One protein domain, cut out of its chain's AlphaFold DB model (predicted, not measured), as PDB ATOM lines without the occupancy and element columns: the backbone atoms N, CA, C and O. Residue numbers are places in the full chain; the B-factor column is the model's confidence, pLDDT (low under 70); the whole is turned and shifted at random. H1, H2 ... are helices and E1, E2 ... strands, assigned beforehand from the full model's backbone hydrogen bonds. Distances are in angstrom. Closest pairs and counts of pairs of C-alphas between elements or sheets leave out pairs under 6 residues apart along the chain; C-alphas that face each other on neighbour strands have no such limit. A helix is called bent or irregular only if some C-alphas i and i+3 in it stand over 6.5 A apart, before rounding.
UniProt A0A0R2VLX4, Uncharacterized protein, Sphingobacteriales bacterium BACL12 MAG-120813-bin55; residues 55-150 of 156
ATOM      1  N   ASP A  55      -3.566   7.064 -19.266       71.44
ATOM      2  CA  ASP A  55      -2.800   6.339 -20.277       71.44
ATOM      3  C   ASP A  55      -2.669   4.855 -19.910       71.44
ATOM      4  O   ASP A  55      -2.831   4.004 -20.783       71.44
ATOM      5  N   ASP A  56      -2.532   4.560 -18.612       78.88
ATOM      6  CA  ASP A  56      -2.285   3.219 -18.082       78.88
ATOM      7  C   ASP A  56      -3.277   2.827 -16.979       78.88
ATOM      8  O   ASP A  56      -3.884   3.673 -16.313       78.88
ATOM      9  N   THR A  57      -3.409   1.517 -16.771       84.12
ATOM     10  CA  THR A  57      -4.035   0.955 -15.573       84.12
ATOM     11  C   THR A  57      -3.055   1.043 -14.408       84.12
ATOM     12  O   THR A  57      -1.886   0.685 -14.534       84.12
ATOM     13  N   ILE A  58      -3.524   1.517 -13.254       84.75
ATOM     14  CA  ILE A  58      -2.672   1.763 -12.090       84.75
ATOM     15  C   ILE A  58      -3.060   0.804 -10.971       84.75
ATOM     16  O   ILE A  58      -4.175   0.882 -10.451       84.75
ATOM     17  N   ILE A  59      -2.124  -0.049 -10.552       85.62
ATOM     18  CA  ILE A  59      -2.268  -0.828  -9.320       85.62
ATOM     19  C   ILE A  59      -2.055   0.105  -8.139       85.62
ATOM     20  O   ILE A  59      -1.009   0.729  -7.974       85.62
ATOM     21  N   GLN A  60      -3.094   0.211  -7.330       78.88
ATOM     22  CA  GLN A  60      -3.190   1.186  -6.261       78.88
ATOM     23  C   GLN A  60      -2.947   0.575  -4.885       78.88
ATOM     24  O   GLN A  60      -2.437   1.239  -3.980       78.88
ATOM     25  N   ARG A  61      -3.333  -0.689  -4.714       82.75
ATOM     26  CA  ARG A  61      -3.186  -1.423  -3.462       82.75
ATOM     27  C   ARG A  61      -2.961  -2.897  -3.754       82.75
ATOM     28  O   ARG A  61      -3.575  -3.432  -4.670       82.75
ATOM     29  N   ALA A  62      -2.125  -3.515  -2.929       86.88
ATOM     30  CA  ALA A  62      -2.013  -4.956  -2.777       86.88
ATOM     31  C   ALA A  62      -2.176  -5.276  -1.286       86.88
ATOM     32  O   ALA A  62      -1.529  -4.648  -0.442       86.88
ATOM     33  N   GLU A  63      -3.062  -6.202  -0.958       88.00
ATOM     34  CA  GLU A  63      -3.353  -6.636   0.405       88.00
ATOM     35  C   GLU A  63      -3.276  -8.159   0.476       88.00
ATOM     36  O   GLU A  63      -3.878  -8.851  -0.339       88.00
ATOM     37  N   LEU A  64      -2.527  -8.678   1.448       89.75
ATOM     38  CA  LEU A  64      -2.508 -10.106   1.734       89.75
ATOM     39  C   LEU A  64      -3.753 -10.445   2.559       89.75
ATOM     40  O   LEU A  64      -3.858 -10.020   3.712       89.75
ATOM     41  N   LEU A  65      -4.677 -11.203   1.976       89.62
ATOM     42  CA  LEU A  65      -5.901 -11.644   2.646       89.62
ATOM     43  C   LEU A  65      -5.671 -12.906   3.478       89.62
ATOM     44  O   LEU A  65      -6.204 -13.035   4.581       89.62
ATOM     45  N   GLY A  66      -4.850 -13.820   2.964       88.69
ATOM     46  CA  GLY A  66      -4.611 -15.121   3.571       88.69
ATOM     47  C   GLY A  66      -3.225 -15.658   3.245       88.69
ATOM     48  O   GLY A  66      -2.664 -15.372   2.190       88.69
ATOM     49  N   HIS A  67      -2.669 -16.436   4.168       92.31
ATOM     50  CA  HIS A  67      -1.450 -17.199   3.938       92.31
ATOM     51  C   HIS A  67      -1.536 -18.561   4.623       92.31
ATOM     52  O   HIS A  67      -2.060 -18.669   5.732       92.31
ATOM     53  N   ASP A  68      -1.001 -19.583   3.964       92.38
ATOM     54  CA  ASP A  68      -0.848 -20.937   4.486       92.38
ATOM     55  C   ASP A  68       0.456 -21.558   3.959       92.38
ATOM     56  O   ASP A  68       1.087 -21.041   3.032       92.38
ATOM     57  N   PHE A  69       0.898 -22.660   4.558       90.44
ATOM     58  CA  PHE A  69       2.113 -23.347   4.144       90.44
ATOM     59  C   PHE A  69       2.060 -24.854   4.377       90.44
ATOM     60  O   PHE A  69       1.537 -25.352   5.373       90.44
ATOM     61  N   GLU A  70       2.729 -25.588   3.495       89.19
ATOM     62  CA  GLU A  70       3.023 -27.002   3.687       89.19
ATOM     63  C   GLU A  70       4.490 -27.187   4.051       89.19
ATOM     64  O   GLU A  70       5.389 -26.709   3.357       89.19
ATOM     65  N   ALA A  71       4.749 -27.925   5.130       86.88
ATOM     66  CA  ALA A  71       6.096 -28.254   5.567       86.88
ATOM     67  C   ALA A  71       6.236 -29.747   5.878       86.88
ATOM     68  O   ALA A  71       5.396 -30.349   6.543       86.88
ATOM     69  N   GLU A  72       7.355 -30.335   5.467       85.38
ATOM     70  CA  GLU A  72       7.706 -31.723   5.756       85.38
ATOM     71  C   GLU A  72       9.184 -31.798   6.143       85.38
ATOM     72  O   GLU A  72      10.036 -31.183   5.505       85.38
ATOM     73  N   ASN A  73       9.521 -32.551   7.194       82.19
ATOM     74  CA  ASN A  73      10.909 -32.752   7.632       82.19
ATOM     75  C   ASN A  73      11.707 -31.441   7.825       82.19
ATOM     76  O   ASN A  73      12.902 -31.390   7.540       82.19
ATOM     77  N   ARG A  74      11.052 -30.392   8.352       74.62
ATOM     78  CA  ARG A  74      11.618 -29.039   8.557       74.62
ATOM     79  C   ARG A  74      12.007 -28.308   7.261       74.62
ATOM     80  O   ARG A  74      12.874 -27.439   7.292       74.62
ATOM     81  N   GLN A  75      11.374 -28.653   6.144       81.94
ATOM     82  CA  GLN A  75      11.485 -27.949   4.868       81.94
ATOM     83  C   GLN A  75      10.096 -27.514   4.405       81.94
ATOM     84  O   GLN A  75       9.156 -28.305   4.484       81.94
ATOM     85  N   LEU A  76       9.974 -26.287   3.904       86.31
ATOM     86  CA  LEU A  76       8.781 -25.832   3.198       86.31
ATOM     87  C   LEU A  76       8.669 -26.570   1.861       86.31
ATOM     88  O   LEU A  76       9.642 -26.648   1.103       86.31
ATOM     89  N   LYS A  77       7.484 -27.114   1.596       91.00
ATOM     90  CA  LYS A  77       7.093 -27.786   0.352       91.00
ATOM     91  C   LYS A  77       6.285 -26.868  -0.553       91.00
ATOM     92  O   LYS A  77       6.533 -26.864  -1.756       91.00
ATOM     93  N   ALA A  78       5.389 -26.090   0.044       91.69
ATOM     94  CA  ALA A  78       4.587 -25.089  -0.637       91.69
ATOM     95  C   ALA A  78       4.299 -23.907   0.301       91.69
ATOM     96  O   ALA A  78       4.216 -24.076   1.521       91.69
ATOM     97  N   LEU A  79       4.145 -22.723  -0.282       91.56
ATOM     98  CA  LEU A  79       3.563 -21.541   0.348       91.56
ATOM     99  C   LEU A  79       2.352 -21.114  -0.472       91.56
ATOM    100  O   LEU A  79       2.465 -20.993  -1.688       91.56
ATOM    101  N   TYR A  80       1.235 -20.853   0.194       94.06
ATOM    102  CA  TYR A  80      -0.004 -20.416  -0.436       94.06
ATOM    103  C   TYR A  80      -0.354 -19.031   0.075       94.06
ATOM    104  O   TYR A  80      -0.540 -18.863   1.277       94.06
ATOM    105  N   HIS A  81      -0.465 -18.047  -0.808       94.44
ATOM    106  CA  HIS A  81      -0.865 -16.690  -0.447       94.44
ATOM    107  C   HIS A  81      -2.046 -16.231  -1.300       94.44
ATOM    108  O   HIS A  81      -2.037 -16.372  -2.521       94.44
ATOM    109  N   GLU A  82      -3.029 -15.623  -0.648       96.19
ATOM    110  CA  GLU A  82      -4.164 -14.968  -1.288       96.19
ATOM    111  C   GLU A  82      -3.946 -13.454  -1.244       96.19
ATOM    112  O   GLU A  82      -3.871 -12.855  -0.166       96.19
ATOM    113  N   TRP A  83      -3.845 -12.834  -2.417       95.19
ATOM    114  CA  TRP A  83      -3.627 -11.399  -2.568       95.19
ATOM    115  C   TRP A  83      -4.829 -10.737  -3.222       95.19
ATOM    116  O   TRP A  83      -5.304 -11.190  -4.259       95.19
ATOM    117  N   GLN A  84      -5.268  -9.617  -2.660       93.12
ATOM    118  CA  GLN A  84      -6.238  -8.728  -3.278       93.12
ATOM    119  C   GLN A  84      -5.551  -7.475  -3.803       93.12
ATOM    120  O   GLN A  84      -4.835  -6.780  -3.079       93.12
ATOM    121  N   PHE A  85      -5.823  -7.161  -5.062       89.75
ATOM    122  CA  PHE A  85      -5.361  -5.964  -5.734       89.75
ATOM    123  C   PHE A  85      -6.533  -5.039  -6.012       89.75
ATOM    124  O   PHE A  85      -7.544  -5.450  -6.574       89.75
ATOM    125  N   THR A  86      -6.368  -3.767  -5.664       85.31
ATOM    126  CA  THR A  86      -7.250  -2.696  -6.131       85.31
ATOM    127  C   THR A  86      -6.532  -1.969  -7.254       85.31
ATOM    128  O   THR A  86      -5.413  -1.475  -7.061       85.31
ATOM    129  N   ALA A  87      -7.170  -1.865  -8.413       87.25
ATOM    130  CA  ALA A  87      -6.628  -1.166  -9.565       87.25
ATOM    131  C   ALA A  87      -7.607  -0.127 -10.105       87.25
ATOM    132  O   ALA A  87      -8.823  -0.239  -9.955       87.25
ATOM    133  N   ILE A  88      -7.040   0.902 -10.725       84.69
ATOM    134  CA  ILE A  88      -7.781   1.937 -11.435       84.69
ATOM    135  C   ILE A  88      -7.520   1.741 -12.912       84.69
ATOM    136  O   ILE A  88      -6.392   1.909 -13.375       84.69
ATOM    137  N   CYS A  89      -8.573   1.391 -13.630       85.06
ATOM    138  CA  CYS A  89      -8.558   1.221 -15.064       85.06
ATOM    139  C   CYS A  89      -8.382   2.565 -15.780       85.06
ATOM    140  O   CYS A  89      -8.513   3.658 -15.217       85.06
ATOM    141  N   ARG A  90      -8.111   2.482 -17.080       83.06
ATOM    142  CA  ARG A  90      -7.899   3.654 -17.935       83.06
ATOM    143  C   ARG A  90      -9.118   4.563 -18.040       83.06
ATOM    144  O   ARG A  90      -8.953   5.765 -18.214       83.06
ATOM    145  N   ASP A  91     -10.324   4.029 -17.895       76.56
ATOM    146  CA  ASP A  91     -11.578   4.791 -17.835       76.56
ATOM    147  C   ASP A  91     -11.895   5.342 -16.431       76.56
ATOM    148  O   ASP A  91     -13.006   5.792 -16.165       76.56
ATOM    149  N   ASN A  92     -10.905   5.312 -15.532       74.56
ATOM    150  CA  ASN A  92     -10.997   5.581 -14.102       74.56
ATOM    151  C   ASN A  92     -11.825   4.563 -13.294       74.56
ATOM    152  O   ASN A  92     -11.872   4.701 -12.071       74.56
ATOM    153  N   SER A  93     -12.463   3.559 -13.905       74.94
ATOM    154  CA  SER A  93     -13.205   2.557 -13.134       74.94
ATOM    155  C   SER A  93     -12.281   1.823 -12.159       74.94
ATOM    156  O   SER A  93     -11.073   1.706 -12.371       74.94
ATOM    157  N   VAL A  94     -12.851   1.384 -11.041       79.81
ATOM    158  CA  VAL A  94     -12.109   0.706  -9.978       79.81
ATOM    159  C   VAL A  94     -12.477  -0.756 -10.024       79.81
ATOM    160  O   VAL A  94     -13.659  -1.095  -9.943       79.81
ATOM    161  N   VAL A  95     -11.465  -1.604 -10.118       82.94
ATOM    162  CA  VAL A  95     -11.627  -3.052 -10.077       82.94
ATOM    163  C   VAL A  95     -10.851  -3.614  -8.899       82.94
ATOM    164  O   VAL A  95      -9.787  -3.112  -8.528       82.94
ATOM    165  N   GLU A  96     -11.417  -4.651  -8.300       87.50
ATOM    166  CA  GLU A  96     -10.767  -5.446  -7.270       87.50
ATOM    167  C   GLU A  96     -10.607  -6.860  -7.811       87.50
ATOM    168  O   GLU A  96     -11.572  -7.462  -8.284       87.50
ATOM    169  N   VAL A  97      -9.381  -7.365  -7.766       92.12
ATOM    170  CA  VAL A  97      -9.019  -8.693  -8.254       92.12
ATOM    171  C   VAL A  97      -8.333  -9.446  -7.130       92.12
ATOM    172  O   VAL A  97      -7.437  -8.909  -6.482       92.12
ATOM    173  N   THR A  98      -8.737 -10.693  -6.913       94.88
ATOM    174  CA  THR A  98      -8.087 -11.591  -5.959       94.88
ATOM    175  C   THR A  98      -7.373 -12.699  -6.718       94.88
ATOM    176  O   THR A  98      -7.988 -13.375  -7.540       94.88
ATOM    177  N   VAL A  99      -6.091 -12.903  -6.419       95.81
ATOM    178  CA  VAL A  99      -5.255 -13.966  -6.991       95.81
ATOM    179  C   VAL A  99      -4.717 -14.868  -5.887       95.81
ATOM    180  O   VAL A  99      -4.478 -14.427  -4.760       95.81
ATOM    181  N   ASN A 100      -4.530 -16.142  -6.220       95.81
ATOM    182  CA  ASN A 100      -4.012 -17.153  -5.309       95.81
ATOM    183  C   ASN A 100      -2.690 -17.668  -5.861       95.81
ATOM    184  O   ASN A 100      -2.672 -18.286  -6.919       95.81
ATOM    185  N   ILE A 101      -1.608 -17.432  -5.128       95.38
ATOM    186  CA  ILE A 101      -0.266 -17.852  -5.517       95.38
ATOM    187  C   ILE A 101       0.148 -19.063  -4.702       95.38
ATOM    188  O   ILE A 101       0.118 -19.033  -3.471       95.38
ATOM    189  N   GLU A 102       0.600 -20.095  -5.404       94.19
ATOM    190  CA  GLU A 102       1.370 -21.196  -4.842       94.19
ATOM    191  C   GLU A 102       2.840 -21.014  -5.227       94.19
ATOM    192  O   GLU A 102       3.173 -20.940  -6.405       94.19
ATOM    193  N   ILE A 103       3.728 -20.976  -4.234       90.94
ATOM    194  CA  ILE A 103       5.174 -21.068  -4.449       90.94
ATOM    195  C   ILE A 103       5.612 -22.460  -4.023       90.94
ATOM    196  O   ILE A 103       5.518 -22.799  -2.840       90.94
ATOM    197  N   SER A 104       6.133 -23.254  -4.952       91.44
ATOM    198  CA  SER A 104       6.605 -24.606  -4.659       91.44
ATOM    199  C   SER A 104       7.867 -24.973  -5.449       91.44
ATOM    200  O   SER A 104       8.395 -24.212  -6.260       91.44
ATOM    201  N   GLY A 105       8.450 -26.130  -5.128       87.44
ATOM    202  CA  GLY A 105       9.639 -26.631  -5.823       87.44
ATOM    203  C   GLY A 105      10.861 -25.708  -5.711       87.44
ATOM    204  O   GLY A 105      11.258 -25.316  -4.611       87.44
ATOM    205  N   SER A 106      11.490 -25.400  -6.852       86.31
ATOM    206  CA  SER A 106      12.745 -24.633  -6.911       86.31
ATOM    207  C   SER A 106      12.609 -23.192  -6.418       86.31
ATOM    208  O   SER A 106      13.581 -22.608  -5.948       86.31
ATOM    209  N   GLU A 107      11.410 -22.612  -6.471       83.88
ATOM    210  CA  GLU A 107      11.168 -21.226  -6.049       83.88
ATOM    211  C   GLU A 107      11.285 -21.045  -4.525       83.88
ATOM    212  O   GLU A 107      11.564 -19.945  -4.039       83.88
ATOM    213  N   LEU A 108      11.166 -22.144  -3.770       87.12
ATOM    214  CA  LEU A 108      11.364 -22.181  -2.324       87.12
ATOM    215  C   LEU A 108      12.811 -22.464  -1.901       87.12
ATOM    216  O   LEU A 108      13.086 -22.424  -0.703       87.12
ATOM    217  N   GLU A 109      13.748 -22.763  -2.807       87.69
ATOM    218  CA  GLU A 109      15.118 -23.153  -2.421       87.69
ATOM    219  C   GLU A 109      15.835 -22.065  -1.613       87.69
ATOM    220  O   GLU A 109      16.468 -22.351  -0.590       87.69
ATOM    221  N   GLU A 110      15.692 -20.807  -2.026       83.94
ATOM    222  CA  GLU A 110      16.280 -19.657  -1.333       83.94
ATOM    223  C   GLU A 110      15.623 -19.429   0.036       83.94
ATOM    224  O   GLU A 110      16.317 -19.202   1.030       83.94
ATOM    225  N   VAL A 111      14.296 -19.566   0.114       85.81
ATOM    226  CA  VAL A 111      13.530 -19.433   1.363       85.81
ATOM    227  C   VAL A 111      13.926 -20.536   2.349       85.81
ATOM    228  O   VAL A 111      14.260 -20.258   3.500       85.81
ATOM    229  N   ASN A 112      13.971 -21.787   1.889       86.38
ATOM    230  CA  ASN A 112      14.386 -22.944   2.682       86.38
ATOM    231  C   ASN A 112      15.840 -22.841   3.155       86.38
ATOM    232  O   ASN A 112      16.157 -23.251   4.273       86.38
ATOM    233  N   THR A 113      16.727 -22.284   2.328       86.62
ATOM    234  CA  THR A 113      18.122 -22.038   2.713       86.62
ATOM    235  C   THR A 113      18.193 -21.029   3.855       86.62
ATOM    236  O   THR A 113      18.809 -21.322   4.879       86.62
ATOM    237  N   LEU A 114      17.484 -19.902   3.748       85.06
ATOM    238  CA  LEU A 114      17.430 -18.902   4.817       85.06
ATOM    239  C   LEU A 114      16.805 -19.446   6.107       85.06
ATOM    240  O   LEU A 114      17.314 -19.156   7.189       85.06
ATOM    241  N   LEU A 115      15.752 -20.264   6.010       82.75
ATOM    242  CA  LEU A 115      15.148 -20.920   7.174       82.75
ATOM    243  C   LEU A 115      16.138 -21.847   7.884       82.75
ATOM    244  O   LEU A 115      16.229 -21.831   9.112       82.75
ATOM    245  N   ARG A 116      16.901 -22.642   7.125       83.88
ATOM    246  CA  ARG A 116      17.912 -23.552   7.683       83.88
ATOM    247  C   ARG A 116      19.047 -22.793   8.363       83.88
ATOM    248  O   ARG A 116      19.527 -23.230   9.407       83.88
ATOM    249  N   ASP A 117      19.448 -21.671   7.783       84.25
ATOM    250  CA  ASP A 117      20.570 -20.867   8.262       84.25
ATOM    251  C   ASP A 117      20.164 -19.927   9.421       84.25
ATOM    252  O   ASP A 117      20.992 -19.177   9.937       84.25
ATOM    253  N   GLY A 118      18.901 -19.982   9.870       70.94
ATOM    254  CA  GLY A 118      18.375 -19.162  10.966       70.94
ATOM    255  C   GLY A 118      18.208 -17.685  10.596       70.94
ATOM    256  O   GLY A 118      18.202 -16.821  11.474       70.94
ATOM    257  N   GLY A 119      18.108 -17.380   9.302       75.25
ATOM    258  CA  GLY A 119      17.941 -16.026   8.798       75.25
ATOM    259  C   GLY A 119      16.551 -15.480   9.115       75.25
ATOM    260  O   GLY A 119      15.545 -16.020   8.662       75.25
ATOM    261  N   SER A 120      16.491 -14.340   9.806       72.56
ATOM    262  CA  SER A 120      15.246 -13.621  10.134       72.56
ATOM    263  C   SER A 120      14.462 -13.113   8.918       72.56
ATOM    264  O   SER A 120      13.380 -12.560   9.074       72.56
ATOM    265  N   ASN A 121      15.017 -13.250   7.713       83.19
ATOM    266  CA  ASN A 121      14.494 -12.637   6.494       83.19
ATOM    267  C   ASN A 121      13.793 -13.643   5.571       83.19
ATOM    268  O   ASN A 121      13.375 -13.258   4.483       83.19
ATOM    269  N   ALA A 122      13.684 -14.918   5.967       81.94
ATOM    270  CA  ALA A 122      13.062 -15.944   5.132       81.94
ATOM    271  C   ALA A 122      11.584 -15.640   4.838       81.94
ATOM    272  O   ALA A 122      11.165 -15.719   3.688       81.94
ATOM    273  N   GLU A 123      10.824 -15.222   5.855       80.88
ATOM    274  CA  GLU A 123       9.419 -14.817   5.706       80.88
ATOM    275  C   GLU A 123       9.281 -13.583   4.807       80.88
ATOM    276  O   GLU A 123       8.469 -13.571   3.887       80.88
ATOM    277  N   SER A 124      10.131 -12.569   4.999       85.62
ATOM    278  CA  SER A 124      10.139 -11.372   4.149       85.62
ATOM    279  C   SER A 124      10.472 -11.690   2.690       85.62
ATOM    280  O   SER A 124       9.885 -11.098   1.786       85.62
ATOM    281  N   LEU A 125      11.395 -12.628   2.444       87.50
ATOM    282  CA  LEU A 125      11.733 -13.074   1.091       87.50
ATOM    283  C   LEU A 125      10.570 -13.837   0.450       87.50
ATOM    284  O   LEU A 125      10.234 -13.575  -0.702       87.50
ATOM    285  N   ALA A 126       9.952 -14.754   1.194       86.31
ATOM    286  CA  ALA A 126       8.775 -15.492   0.752       86.31
ATOM    287  C   ALA A 126       7.616 -14.551   0.389       86.31
ATOM    288  O   ALA A 126       7.012 -14.687  -0.674       86.31
ATOM    289  N   MET A 127       7.358 -13.550   1.236       88.25
ATOM    290  CA  MET A 127       6.350 -12.521   0.994       88.25
ATOM    291  C   MET A 127       6.655 -11.717  -0.275       88.25
ATOM    292  O   MET A 127       5.769 -11.513  -1.099       88.25
ATOM    293  N   ALA A 128       7.907 -11.285  -0.455       89.56
ATOM    294  CA  ALA A 128       8.313 -10.498  -1.616       89.56
ATOM    295  C   ALA A 128       8.177 -11.286  -2.928       89.56
ATOM    296  O   ALA A 128       7.603 -10.769  -3.883       89.56
ATOM    297  N   LYS A 129       8.639 -12.546  -2.953       90.25
ATOM    298  CA  LYS A 129       8.482 -13.435  -4.117       90.25
ATOM    299  C   LYS A 129       7.012 -13.659  -4.454       90.25
ATOM    300  O   LYS A 129       6.623 -13.583  -5.612       90.25
ATOM    301  N   SER A 130       6.191 -13.896  -3.435       93.81
ATOM    302  CA  SER A 130       4.759 -14.089  -3.635       93.81
ATOM    303  C   SER A 130       4.077 -12.854  -4.200       93.81
ATOM    304  O   SER A 130       3.282 -12.989  -5.120       93.81
ATOM    305  N   LEU A 131       4.400 -11.665  -3.685       92.69
ATOM    306  CA  LEU A 131       3.835 -10.419  -4.187       92.69
ATOM    307  C   LEU A 131       4.226 -10.166  -5.649       92.69
ATOM    308  O   LEU A 131       3.399  -9.688  -6.412       92.69
ATOM    309  N   GLU A 132       5.460 -10.482  -6.044       92.31
ATOM    310  CA  GLU A 132       5.921 -10.330  -7.430       92.31
ATOM    311  C   GLU A 132       5.136 -11.227  -8.397       92.31
ATOM    312  O   GLU A 132       4.640 -10.745  -9.416       92.31
ATOM    313  N   LEU A 133       4.954 -12.504  -8.044       92.56
ATOM    314  CA  LEU A 133       4.139 -13.445  -8.821       92.56
ATOM    315  C   LEU A 133       2.668 -13.011  -8.863       92.56
ATOM    316  O   LEU A 133       2.068 -12.938  -9.933       92.56
ATOM    317  N   ALA A 134       2.120 -12.638  -7.704       94.62
ATOM    318  CA  ALA A 134       0.750 -12.161  -7.567       94.62
ATOM    319  C   ALA A 134       0.494 -10.912  -8.413       94.62
ATOM    320  O   ALA A 134      -0.556 -10.796  -9.030       94.62
ATOM    321  N   LEU A 135       1.455  -9.986  -8.471       92.75
ATOM    322  CA  LEU A 135       1.347  -8.772  -9.271       92.75
ATOM    323  C   LEU A 135       1.242  -9.096 -10.763       92.75
ATOM    324  O   LEU A 135       0.439  -8.479 -11.458       92.75
ATOM    325  N   HIS A 136       2.042 -10.050 -11.244       92.38
ATOM    326  CA  HIS A 136       2.025 -10.452 -12.646       92.38
ATOM    327  C   HIS A 136       0.673 -11.058 -13.035       92.38
ATOM    328  O   HIS A 136       0.049 -10.585 -13.982       92.38
ATOM    329  N   GLU A 137       0.177 -12.022 -12.255       93.75
ATOM    330  CA  GLU A 137      -1.135 -12.637 -12.499       93.75
ATOM    331  C   GLU A 137      -2.285 -11.636 -12.348       93.75
ATOM    332  O   GLU A 137      -3.219 -11.620 -13.150       93.75
ATOM    333  N   ALA A 138      -2.211 -10.761 -11.343       93.62
ATOM    334  CA  ALA A 138      -3.233  -9.753 -11.119       93.62
ATOM    335  C   ALA A 138      -3.301  -8.754 -12.272       93.62
ATOM    336  O   ALA A 138      -4.399  -8.336 -12.617       93.62
ATOM    337  N   MET A 139      -2.173  -8.364 -12.878       91.06
ATOM    338  CA  MET A 139      -2.182  -7.449 -14.023       91.06
ATOM    339  C   MET A 139      -2.962  -8.018 -15.208       91.06
ATOM    340  O   MET A 139      -3.805  -7.307 -15.755       91.06
ATOM    341  N   ASP A 140      -2.741  -9.285 -15.561       91.00
ATOM    342  CA  ASP A 140      -3.458  -9.937 -16.662       91.00
ATOM    343  C   ASP A 140      -4.972  -9.990 -16.391       91.00
ATOM    344  O   ASP A 140      -5.792  -9.649 -17.249       91.00
ATOM    345  N   GLU A 141      -5.355 -10.359 -15.168       92.88
ATOM    346  CA  GLU A 141      -6.758 -10.427 -14.758       92.88
ATOM    347  C   GLU A 141      -7.393  -9.026 -14.717       92.88
ATOM    348  O   GLU A 141      -8.484  -8.833 -15.256       92.88
ATOM    349  N   ILE A 142      -6.692  -8.026 -14.170       91.50
ATOM    350  CA  ILE A 142      -7.108  -6.617 -14.146       91.50
ATOM    351  C   ILE A 142      -7.347  -6.109 -15.572       91.50
ATOM    352  O   ILE A 142      -8.384  -5.506 -15.836       91.50
ATOM    353  N   GLU A 143      -6.425  -6.348 -16.505       87.75
ATOM    354  CA  GLU A 143      -6.591  -5.939 -17.904       87.75
ATOM    355  C   GLU A 143      -7.780  -6.631 -18.578       87.75
ATOM    356  O   GLU A 143      -8.425  -6.037 -19.448       87.75
ATOM    357  N   SER A 144      -8.106  -7.859 -18.167       89.12
ATOM    358  CA  SER A 144      -9.256  -8.597 -18.689       89.12
ATOM    359  C   SER A 144     -10.604  -8.039 -18.211       89.12
ATOM    360  O   SER A 144     -11.571  -8.043 -18.981       89.12
ATOM    361  N   VAL A 145     -10.669  -7.538 -16.970       88.06
ATOM    362  CA  VAL A 145     -11.896  -6.989 -16.364       88.06
ATOM    363  C   VAL A 145     -12.039  -5.485 -16.567       88.06
ATOM    364  O   VAL A 145     -13.160  -4.973 -16.555       88.06
ATOM    365  N   CYS A 146     -10.931  -4.772 -16.773       84.94
ATOM    366  CA  CYS A 146     -10.959  -3.351 -17.070       84.94
ATOM    367  C   CYS A 146     -11.728  -3.103 -18.377       84.94
ATOM    368  O   CYS A 146     -11.442  -3.730 -19.405       84.94
ATOM    369  N   PRO A 147     -12.680  -2.155 -18.389       75.94
ATOM    370  CA  PRO A 147     -13.382  -1.799 -19.606       75.94
ATOM    371  C   PRO A 147     -12.399  -1.363 -20.691       75.94
ATOM    372  O   PRO A 147     -11.490  -0.556 -20.471       75.94
ATOM    373  N   LYS A 148     -12.600  -1.883 -21.905       74.00
ATOM    374  CA  LYS A 148     -11.887  -1.388 -23.081       74.00
ATOM    375  C   LYS A 148     -12.373   0.025 -23.357       74.00
ATOM    376  O   LYS A 148     -13.413   0.209 -23.987       74.00
ATOM    377  N   CYS A 149     -11.624   1.019 -22.903       70.56
ATOM    378  CA  CYS A 149     -11.884   2.387 -23.307       70.56
ATOM    379  C   CYS A 149     -11.559   2.505 -24.806       70.56
ATOM    380  O   CYS A 149     -10.509   2.054 -25.275       70.56
ATOM    381  N   GLY A 150     -12.517   3.002 -25.589       58.41
ATOM    382  CA  GLY A 150     -12.333   3.153 -27.026       58.41
ATOM    383  C   GLY A 150     -11.184   4.117 -27.282       58.41
ATOM    384  O   GLY A 150     -11.236   5.257 -26.826       58.41
TER     385      GLY A 150
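This is residues 55 to 150 of the 156 residues of an uncharacterized protein of Sphingobacteriales bacterium BACL12 MAG-120813-bin55 (UniProt A0A0R2VLX4). A long, twisted sheet of three strands, E1, E2 and E3, curls round one long helix, H2, making a slender rod. The short helix H1 lies toward one end of the rod, where the chain turns from E3 back into H2. The printed part has 96 residues, with named elements in the order E1, E2, E3, H1, H2; the sheet's order is E1, E2, E3, antiparallel, and the class is mixed, helices and strands. The whole is loose, with a radius of gyration of the C-alphas of 16.0 A and spans of 54 by 21 by 19 A.

E1, residues 58 to 72, E2, residues 75 to 88, and E3, residues 94 to 104, form a meander, each strand the antiparallel neighbour of the one before. In the hairpin E1 and E2, N 63 and O 84 are within hydrogen-bond range at 2.8 A; in the hairpin E2 and E3, N 97 and O 85 are at 2.9 A. H2, residues 122 to 145, is on one face of this sheet, two layers in all; its closest C-alphas to E3 are those of Ala 134 and Ile 101, 6.1 A apart. E1 and H2 are near each other. H1, residues 105 to 116, only grazes the sheet; the closest C-alphas of H1 and E2 are those of Asn 112 and Gln 75, 6.2 A apart. H2 touches H1 with residues 122 to 126 alone, in a helical hairpin at a shallow tilt of 30 degrees, opposite ways; the closest C-alphas, of Val 111 and Ala 122, are 5.2 A apart. Every O i to N i+4 pair is within hydrogen-bond range in H2, and 5 of 8 in H1.

E1 starts at C-alpha 58 (-2.672, 1.763, -12.090), bends by 63 degrees at residue 61 and is 39.3 A long; E2 is 39.1 A and E3 31.9 A. H1 is irregular, with C-alphas 107 and 110 at 7.1 A. H2, 34.1 A long with a kink of 28 degrees near residue 137, ends at C-alpha 145 (-11.896, -6.989, -16.364).

The C-alphas farthest apart, of Asn 73 and Gly 150, are 55.1 A apart. The printed part has no cut, and the four links between named elements are tight. The mean pLDDT of the printed part is 86.4; residue 150 alone is under 70.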